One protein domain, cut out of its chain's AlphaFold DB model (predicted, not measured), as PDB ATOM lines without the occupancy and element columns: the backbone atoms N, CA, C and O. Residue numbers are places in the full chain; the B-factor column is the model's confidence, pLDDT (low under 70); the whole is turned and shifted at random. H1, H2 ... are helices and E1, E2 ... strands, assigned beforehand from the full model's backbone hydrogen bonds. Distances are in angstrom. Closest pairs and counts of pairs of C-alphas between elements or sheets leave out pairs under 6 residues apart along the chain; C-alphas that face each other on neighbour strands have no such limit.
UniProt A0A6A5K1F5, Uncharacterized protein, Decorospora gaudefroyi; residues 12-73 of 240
ATOM      1  N   PRO A  12     -40.162 -11.743 -54.771       89.12
ATOM      2  CA  PRO A  12     -39.980 -12.144 -53.379       89.12
ATOM      3  C   PRO A  12     -38.559 -11.849 -52.888       89.12
ATOM      4  O   PRO A  12     -37.603 -11.829 -53.672       89.12
ATOM      5  N   LEU A  13     -38.412 -11.588 -51.587       85.81
ATOM      6  CA  LEU A  13     -37.118 -11.236 -50.995       85.81
ATOM      7  C   LEU A  13     -36.093 -12.365 -51.178       85.81
ATOM      8  O   LEU A  13     -34.918 -12.101 -51.398       85.81
ATOM      9  N   GLU A  14     -36.551 -13.611 -51.153       86.12
ATOM     10  CA  GLU A  14     -35.750 -14.818 -51.335       86.12
ATOM     11  C   GLU A  14     -35.094 -14.832 -52.718       86.12
ATOM     12  O   GLU A  14     -33.878 -14.969 -52.827       86.12
ATOM     13  N   VAL A  15     -35.882 -14.572 -53.767       88.19
ATOM     14  CA  VAL A  15     -35.399 -14.506 -55.154       88.19
ATOM     15  C   VAL A  15     -34.431 -13.336 -55.332       88.19
ATOM     16  O   VAL A  15     -33.400 -13.464 -55.990       88.19
ATOM     17  N   ARG A  16     -34.714 -12.184 -54.709       88.12
ATOM     18  CA  ARG A  16     -33.788 -11.039 -54.732       88.12
ATOM     19  C   ARG A  16     -32.463 -11.365 -54.046       88.12
ATOM     20  O   ARG A  16     -31.415 -11.033 -54.594       88.12
ATOM     21  N   ASN A  17     -32.493 -12.057 -52.907       87.06
ATOM     22  CA  ASN A  17     -31.294 -12.490 -52.190       87.06
ATOM     23  C   ASN A  17     -30.443 -13.460 -53.019       87.06
ATOM     24  O   ASN A  17     -29.217 -13.328 -53.031       87.06
ATOM     25  N   GLU A  18     -31.067 -14.384 -53.752       86.75
ATOM     26  CA  GLU A  18     -30.360 -15.249 -54.702       86.75
ATOM     27  C   GLU A  18     -29.692 -14.436 -55.814       86.75
ATOM     28  O   GLU A  18     -28.506 -14.631 -56.089       86.75
ATOM     29  N   ILE A  19     -30.393 -13.457 -56.393       87.38
ATOM     30  CA  ILE A  19     -29.819 -12.569 -57.413       87.38
ATOM     31  C   ILE A  19     -28.624 -11.794 -56.846       87.38
ATOM     32  O   ILE A  19     -27.555 -11.792 -57.457       87.38
ATOM     33  N   TYR A  20     -28.748 -11.194 -55.658       88.88
ATOM     34  CA  TYR A  20     -27.628 -10.508 -55.001       88.88
ATOM     35  C   TYR A  20     -26.431 -11.447 -54.810       88.88
ATOM     36  O   TYR A  20     -25.286 -11.043 -55.008       88.88
ATOM     37  N   SER A  21     -26.694 -12.714 -54.482       83.19
ATOM     38  CA  SER A  21     -25.665 -13.728 -54.269       83.19
ATOM     39  C   SER A  21     -24.895 -14.116 -55.540       83.19
ATOM     40  O   SER A  21     -23.731 -14.517 -55.451       83.19
ATOM     41  N   HIS A  22     -25.525 -13.983 -56.709       85.12
ATOM     42  CA  HIS A  22     -24.899 -14.224 -58.008       85.12
ATOM     43  C   HIS A  22     -24.127 -13.012 -58.520       85.12
ATOM     44  O   HIS A  22     -23.089 -13.166 -59.158       85.12
ATOM     45  N   VAL A  23     -24.643 -11.812 -58.253       83.88
ATOM     46  CA  VAL A  23     -24.088 -10.563 -58.781       83.88
ATOM     47  C   VAL A  23     -22.894 -10.082 -57.957       83.88
ATOM     48  O   VAL A  23     -21.981  -9.468 -58.507       83.88
ATOM     49  N   VAL A  24     -22.867 -10.378 -56.654       82.44
ATOM     50  CA  VAL A  24     -21.755  -9.998 -55.776       82.44
ATOM     51  C   VAL A  24     -20.901 -11.221 -55.439       82.44
ATOM     52  O   VAL A  24     -21.416 -12.191 -54.872       82.44
ATOM     53  N   PRO A  25     -19.595 -11.198 -55.771       80.31
ATOM     54  CA  PRO A  25     -18.705 -12.312 -55.486       80.31
ATOM     55  C   PRO A  25     -18.563 -12.535 -53.978       80.31
ATOM     56  O   PRO A  25     -18.721 -11.625 -53.163       80.31
ATOM     57  N   ASN A  26     -18.219 -13.768 -53.604       81.69
ATOM     58  CA  ASN A  26     -17.935 -14.098 -52.212       81.69
ATOM     59  C   ASN A  26     -16.751 -13.277 -51.696       81.69
ATOM     60  O   ASN A  26     -15.702 -13.215 -52.337       81.69
ATOM     61  N   ILE A  27     -16.904 -12.711 -50.500       83.69
ATOM     62  CA  ILE A  27     -15.859 -11.951 -49.817       83.69
ATOM     63  C   ILE A  27     -15.114 -12.914 -48.875       83.69
ATOM     64  O   ILE A  27     -15.659 -13.297 -47.838       83.69
ATOM     65  N   PRO A  28     -13.876 -13.337 -49.201       79.25
ATOM     66  CA  PRO A  28     -13.151 -14.334 -48.406       79.25
ATOM     67  C   PRO A  28     -12.599 -13.761 -47.095       79.25
ATOM     68  O   PRO A  28     -12.287 -14.496 -46.159       79.25
ATOM     69  N   THR A  29     -12.429 -12.441 -47.018       87.62
ATOM     70  CA  THR A  29     -11.918 -11.734 -45.841       87.62
ATOM     71  C   THR A  29     -12.660 -10.419 -45.691       87.62
ATOM     72  O   THR A  29     -12.652  -9.595 -46.601       87.62
ATOM     73  N   LEU A  30     -13.264 -10.206 -44.526       90.50
ATOM     74  CA  LEU A  30     -13.971  -8.975 -44.196       90.50
ATOM     75  C   LEU A  30     -13.013  -8.057 -43.434       90.50
ATOM     76  O   LEU A  30     -12.693  -8.322 -42.277       90.50
ATOM     77  N   SER A  31     -12.519  -7.002 -44.086       91.56
ATOM     78  CA  SER A  31     -11.626  -6.012 -43.470       91.56
ATOM     79  C   SER A  31     -12.277  -4.636 -43.485       91.56
ATOM     80  O   SER A  31     -12.105  -3.883 -44.442       91.56
ATOM     81  N   ILE A  32     -12.981  -4.302 -42.407       88.12
ATOM     82  CA  ILE A  32     -13.714  -3.042 -42.281       88.12
ATOM     83  C   ILE A  32     -12.706  -1.906 -42.015       88.12
ATOM     84  O   ILE A  32     -11.886  -2.019 -41.094       88.12
ATOM     85  N   PRO A  33     -12.680  -0.851 -42.852       85.19
ATOM     86  CA  PRO A  33     -11.775   0.278 -42.675       85.19
ATOM     87  C   PRO A  33     -12.188   1.143 -41.480       85.19
ATOM     88  O   PRO A  33     -13.320   1.086 -41.009       85.19
ATOM     89  N   ALA A  34     -11.259   1.975 -41.000       80.31
ATOM     90  CA  ALA A  34     -11.557   2.926 -39.934       80.31
ATOM     91  C   ALA A  34     -12.688   3.881 -40.342       80.31
ATOM     92  O   ALA A  34     -12.744   4.312 -41.494       80.31
ATOM     93  N   ASN A  35     -13.539   4.237 -39.376       81.31
ATOM     94  CA  ASN A  35     -14.682   5.141 -39.549       81.31
ATOM     95  C   ASN A  35     -15.753   4.622 -40.530       81.31
ATOM     96  O   ASN A  35     -16.432   5.415 -41.179       81.31
ATOM     97  N   SER A  36     -15.901   3.301 -40.662       85.06
ATOM     98  CA  SER A  36     -16.923   2.678 -41.503       85.06
ATOM     99  C   SER A  36     -17.617   1.549 -40.747       85.06
ATOM    100  O   SER A  36     -16.957   0.807 -40.024       85.06
ATOM    101  N   SER A  37     -18.931   1.403 -40.924       88.50
ATOM    102  CA  SER A  37     -19.648   0.213 -40.456       88.50
ATOM    103  C   SER A  37     -19.482  -0.947 -41.439       88.50
ATOM    104  O   SER A  37     -19.148  -0.739 -42.613       88.50
ATOM    105  N   ALA A  38     -19.748  -2.176 -40.995       87.69
ATOM    106  CA  ALA A  38     -19.750  -3.353 -41.856       87.69
ATOM    107  C   ALA A  38     -20.678  -3.153 -43.057       87.69
ATOM    108  O   ALA A  38     -20.285  -3.402 -44.197       87.69
ATOM    109  N   LEU A  39     -21.880  -2.633 -42.814       89.44
ATOM    110  CA  LEU A  39     -22.866  -2.379 -43.855       89.44
ATOM    111  C   LEU A  39     -22.391  -1.297 -44.831       89.44
ATOM    112  O   LEU A  39     -22.494  -1.475 -46.046       89.44
ATOM    113  N   SER A  40     -21.799  -0.217 -44.317       88.81
ATOM    114  CA  SER A  40     -21.242   0.862 -45.140       88.81
ATOM    115  C   SER A  40     -20.115   0.354 -46.038       88.81
ATOM    116  O   SER A  40     -20.079   0.672 -47.225       88.81
ATOM    117  N   TYR A  41     -19.229  -0.489 -45.502       89.12
ATOM    118  CA  TYR A  41     -18.166  -1.132 -46.267       89.12
ATOM    119  C   TYR A  41     -18.729  -2.055 -47.354       89.12
ATOM    120  O   TYR A  41     -18.344  -1.927 -48.516       89.12
ATOM    121  N   ILE A  42     -19.679  -2.933 -47.024       89.88
ATOM    122  CA  ILE A  42     -20.301  -3.835 -48.007       89.88
ATOM    123  C   ILE A  42     -21.012  -3.048 -49.110       89.88
ATOM    124  O   ILE A  42     -20.923  -3.424 -50.275       89.88
ATOM    125  N   ARG A  43     -21.645  -1.917 -48.787       89.38
ATOM    126  CA  ARG A  43     -22.305  -1.057 -49.776       89.38
ATOM    127  C   ARG A  43     -21.346  -0.547 -50.855       89.38
ATOM    128  O   ARG A  43     -21.751  -0.443 -52.006       89.38
ATOM    129  N   THR A  44     -20.074  -0.310 -50.518       87.38
ATOM    130  CA  THR A  44     -19.038   0.050 -51.511       87.38
ATOM    131  C   THR A  44     -18.677  -1.094 -52.461       87.38
ATOM    132  O   THR A  44     -18.117  -0.847 -53.523       87.38
ATOM    133  N   GLN A  45     -18.992  -2.338 -52.091       86.00
ATOM    134  CA  GLN A  45     -18.737  -3.538 -52.892       86.00
ATOM    135  C   GLN A  45     -19.922  -3.904 -53.799       86.00
ATOM    136  O   GLN A  45     -19.825  -4.838 -54.594       86.00
ATOM    137  N   ILE A  46     -21.051  -3.198 -53.682       87.44
ATOM    138  CA  ILE A  46     -22.236  -3.441 -54.505       87.44
ATOM    139  C   ILE A  46     -21.999  -2.881 -55.912       87.44
ATOM    140  O   ILE A  46     -21.674  -1.697 -56.037       87.44
ATOM    141  N   PRO A  47     -22.211  -3.677 -56.977       86.12
ATOM    142  CA  PRO A  47     -22.063  -3.215 -58.351       86.12
ATOM    143  C   PRO A  47     -22.972  -2.034 -58.690       86.12
ATOM    144  O   PRO A  47     -24.110  -1.949 -58.222       86.12
ATOM    145  N   GLU A  48     -22.491  -1.161 -59.573       85.25
ATOM    146  CA  GLU A  48     -23.196   0.053 -60.004       85.25
ATOM    147  C   GLU A  48     -24.598  -0.215 -60.561       85.25
ATOM    148  O   GLU A  48     -25.448   0.660 -60.500       85.25
ATOM    149  N   CYS A  49     -24.897  -1.424 -61.049       82.00
ATOM    150  CA  CYS A  49     -26.237  -1.773 -61.522       82.00
ATOM    151  C   CYS A  49     -27.299  -1.844 -60.406       82.00
ATOM    152  O   CYS A  49     -28.488  -1.712 -60.692       82.00
ATOM    153  N   LEU A  50     -26.894  -2.025 -59.142       81.12
ATOM    154  CA  LEU A  50     -27.787  -2.104 -57.977       81.12
ATOM    155  C   LEU A  50     -27.791  -0.816 -57.131       81.12
ATOM    156  O   LEU A  50     -28.689  -0.623 -56.313       81.12
ATOM    157  N   GLN A  51     -26.822   0.081 -57.333       82.44
ATOM    158  CA  GLN A  51     -26.679   1.340 -56.588       82.44
ATOM    159  C   GLN A  51     -27.751   2.429 -56.840       82.44
ATOM    160  O   GLN A  51     -28.034   3.172 -55.897       82.44
ATOM    161  N   PRO A  52     -28.375   2.569 -58.035       80.12
ATOM    162  CA  PRO A  52     -29.269   3.692 -58.340       80.12
ATOM    163  C   PRO A  52     -30.520   3.739 -57.466       80.12
ATOM    164  O   PRO A  52     -31.134   4.791 -57.305       80.12
ATOM    165  N   ASN A  53     -30.913   2.599 -56.899       84.06
ATOM    166  CA  ASN A  53     -32.032   2.507 -55.981       84.06
ATOM    167  C   ASN A  53     -31.506   2.255 -54.566       84.06
ATOM    168  O   ASN A  53     -31.040   1.163 -54.249       84.06
ATOM    169  N   ALA A  54     -31.627   3.268 -53.704       84.94
ATOM    170  CA  ALA A  54     -31.127   3.220 -52.334       84.94
ATOM    171  C   ALA A  54     -31.718   2.064 -51.511       84.94
ATOM    172  O   ALA A  54     -31.010   1.492 -50.687       84.94
ATOM    173  N   GLN A  55     -32.980   1.690 -51.752       86.94
ATOM    174  CA  GLN A  55     -33.606   0.557 -51.073       86.94
ATOM    175  C   GLN A  55     -32.995  -0.774 -51.532       86.94
ATOM    176  O   GLN A  55     -32.675  -1.611 -50.695       86.94
ATOM    177  N   ILE A  56     -32.790  -0.958 -52.843       86.31
ATOM    178  CA  ILE A  56     -32.149  -2.169 -53.392       86.31
ATOM    179  C   ILE A  56     -30.714  -2.286 -52.883       86.31
ATOM    180  O   ILE A  56     -30.306  -3.361 -52.453       86.31
ATOM    181  N   ALA A  57     -29.962  -1.185 -52.892       87.31
ATOM    182  CA  ALA A  57     -28.594  -1.161 -52.394       87.31
ATOM    183  C   ALA A  57     -28.522  -1.549 -50.907       87.31
ATOM    184  O   ALA A  57     -27.653  -2.320 -50.512       87.31
ATOM    185  N   GLU A  58     -29.451  -1.060 -50.086       88.88
ATOM    186  CA  GLU A  58     -29.520  -1.389 -48.660       88.88
ATOM    187  C   GLU A  58     -29.890  -2.862 -48.416       88.88
ATOM    188  O   GLU A  58     -29.252  -3.548 -47.616       88.88
ATOM    189  N   GLU A  59     -30.899  -3.374 -49.126       89.25
ATOM    190  CA  GLU A  59     -31.300  -4.785 -49.061       89.25
ATOM    191  C   GLU A  59     -30.156  -5.711 -49.490       89.25
ATOM    192  O   GLU A  59     -29.838  -6.673 -48.789       89.25
ATOM    193  N   ALA A  60     -29.506  -5.391 -50.612       89.25
ATOM    194  CA  ALA A  60     -28.357  -6.128 -51.110       89.25
ATOM    195  C   ALA A  60     -27.212  -6.103 -50.090       89.25
ATOM    196  O   ALA A  60     -26.670  -7.161 -49.774       89.25
ATOM    197  N   ALA A  61     -26.888  -4.938 -49.513       91.12
ATOM    198  CA  ALA A  61     -25.825  -4.813 -48.517       91.12
ATOM    199  C   ALA A  61     -26.056  -5.742 -47.319       91.12
ATOM    200  O   ALA A  61     -25.148  -6.473 -46.921       91.12
ATOM    201  N   LYS A  62     -27.282  -5.771 -46.785       90.69
ATOM    202  CA  LYS A  62     -27.654  -6.644 -45.661       90.69
ATOM    203  C   LYS A  62     -27.574  -8.121 -46.029       90.69
ATOM    204  O   LYS A  62     -26.976  -8.903 -45.291       90.69
ATOM    205  N   ALA A  63     -28.130  -8.505 -47.177       89.19
ATOM    206  CA  ALA A  63     -28.099  -9.887 -47.648       89.19
ATOM    207  C   ALA A  63     -26.656 -10.387 -47.839       89.19
ATOM    208  O   ALA A  63     -26.298 -11.478 -47.387       89.19
ATOM    209  N   ILE A  64     -25.805  -9.561 -48.453       89.81
ATOM    210  CA  ILE A  64     -24.392  -9.867 -48.693       89.81
ATOM    211  C   ILE A  64     -23.618  -9.918 -47.379       89.81
ATOM    212  O   ILE A  64     -22.822 -10.839 -47.196       89.81
ATOM    213  N   LEU A  65     -23.851  -8.984 -46.452       90.06
ATOM    214  CA  LEU A  65     -23.205  -8.985 -45.141       90.06
ATOM    215  C   LEU A  65     -23.537 -10.266 -44.371       90.06
ATOM    216  O   LEU A  65     -22.625 -10.966 -43.937       90.06
ATOM    217  N   HIS A  66     -24.821 -10.618 -44.257       88.00
ATOM    218  CA  HIS A  66     -25.250 -11.829 -43.557       88.00
ATOM    219  C   HIS A  66     -24.657 -13.091 -44.186       88.00
ATOM    220  O   HIS A  66     -24.116 -13.937 -43.475       88.00
ATOM    221  N   ARG A  67     -24.692 -13.204 -45.520       88.19
ATOM    222  CA  ARG A  67     -24.065 -14.321 -46.237       88.19
ATOM    223  C   ARG A  67     -22.565 -14.384 -45.962       88.19
ATOM    224  O   ARG A  67     -22.054 -15.446 -45.622       88.19
ATOM    225  N   THR A  68     -21.879 -13.249 -46.083       89.19
ATOM    226  CA  THR A  68     -20.432 -13.143 -45.856       89.19
ATOM    227  C   THR A  68     -20.089 -13.603 -44.450       89.19
ATOM    228  O   THR A  68     -19.206 -14.428 -44.280       89.19
ATOM    229  N   LEU A  69     -20.827 -13.158 -43.438       87.19
ATOM    230  CA  LEU A  69     -20.600 -13.519 -42.041       87.19
ATOM    231  C   LEU A  69     -20.796 -15.007 -41.718       87.19
ATOM    232  O   LEU A  69     -20.198 -15.517 -40.768       87.19
ATOM    233  N   LEU A  70     -21.583 -15.726 -42.518       86.50
ATOM    234  CA  LEU A  70     -21.738 -17.175 -42.388       86.50
ATOM    235  C   LEU A  70     -20.551 -17.955 -42.971       86.50
ATOM    236  O   LEU A  70     -20.285 -19.061 -42.502       86.50
ATOM    237  N   SER A  71     -19.834 -17.399 -43.952       88.38
ATOM    238  CA  SER A  71     -18.762 -18.097 -44.680       88.38
ATOM    239  C   SER A  71     -17.356 -17.526 -44.483       88.38
ATOM    240  O   SER A  71     -16.380 -18.204 -44.788       88.38
ATOM    241  N   VAL A  72     -17.228 -16.280 -44.026       91.56
ATOM    242  CA  VAL A  72     -15.951 -15.564 -43.956       91.56
ATOM    243  C   VAL A  72     -15.069 -16.153 -42.868       91.56
ATOM    244  O   VAL A  72     -15.464 -16.244 -41.711       91.56
ATOM    245  N   GLU A  73     -13.839 -16.515 -43.223       92.81
ATOM    246  CA  GLU A  73     -12.919 -17.113 -42.257       92.81
ATOM    247  C   GLU A  73     -12.173 -16.068 -41.429       92.81
ATOM    248  O   GLU A  73     -11.828 -16.312 -40.268       92.81
TER     249      GLU A  73
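This is residues 12 to 73 of the 240 residues of an uncharacterized protein of Decorospora gaudefroyi (UniProt A0A6A5K1F5). One long helix, H3, runs through the middle, with two shorter helices, H1 and H2, packed on overlapping stretches of it, H1 on residues 60 to 64 and H2 on residues 57 to 65; H1 crosses it nearly at a right angle and H2 at a slant. Between H1 and H2 the chain makes a wide loop that holds the short strand E1. The printed part has 62 residues with three named helices and one named strand, in the order H1, E1, H2, H3, and is mostly helix. It is compact, with a radius of gyration of the C-alphas of 11.1 A and spans of 32 by 23 by 15 A.

H3, residues 54 to 71, touches H2, residues 38 to 44, with its residues 57 to 65 alone; the closest C-alphas are those of Ala 61 and Arg 43, 5.3 A apart. The two helices run opposite ways at a steep tilt of 59 degrees. H3 touches H1, residues 13 to 23, with its residues 60 to 64 alone; the closest C-alphas are those of Ala 60 and Tyr 20, 5.9 A apart. These two are about perpendicular, at 75 degrees. H1 and H2 are apart. E1, residues 29 to 31, pairs with no named strand; E1 and H2 are near each other, the closest C-alphas being 8.4 A apart. In H1, H2 and H3 every O i to N i+4 pair is within hydrogen-bond range.

H3 is 25.8 A long, from C-alpha 54 at (-31.127, 3.220, -52.334) to C-alpha 71 at (-18.762, -18.097, -44.680). H1 is 15.2 A long and begins with C-alpha 13 at (-37.118, -11.236, -50.995). H2 is 10.3 A long and E1 6.2 A.

The C-alphas of Pro 12 and Ala 34 are the two farthest apart, at 34.9 A. The printed part has no cut. The link from H1 to E1 is tight; those from E1 to H2 and from H2 to H3 are short. The mean pLDDT of the printed part is 86.7, and no printed residue is under 70.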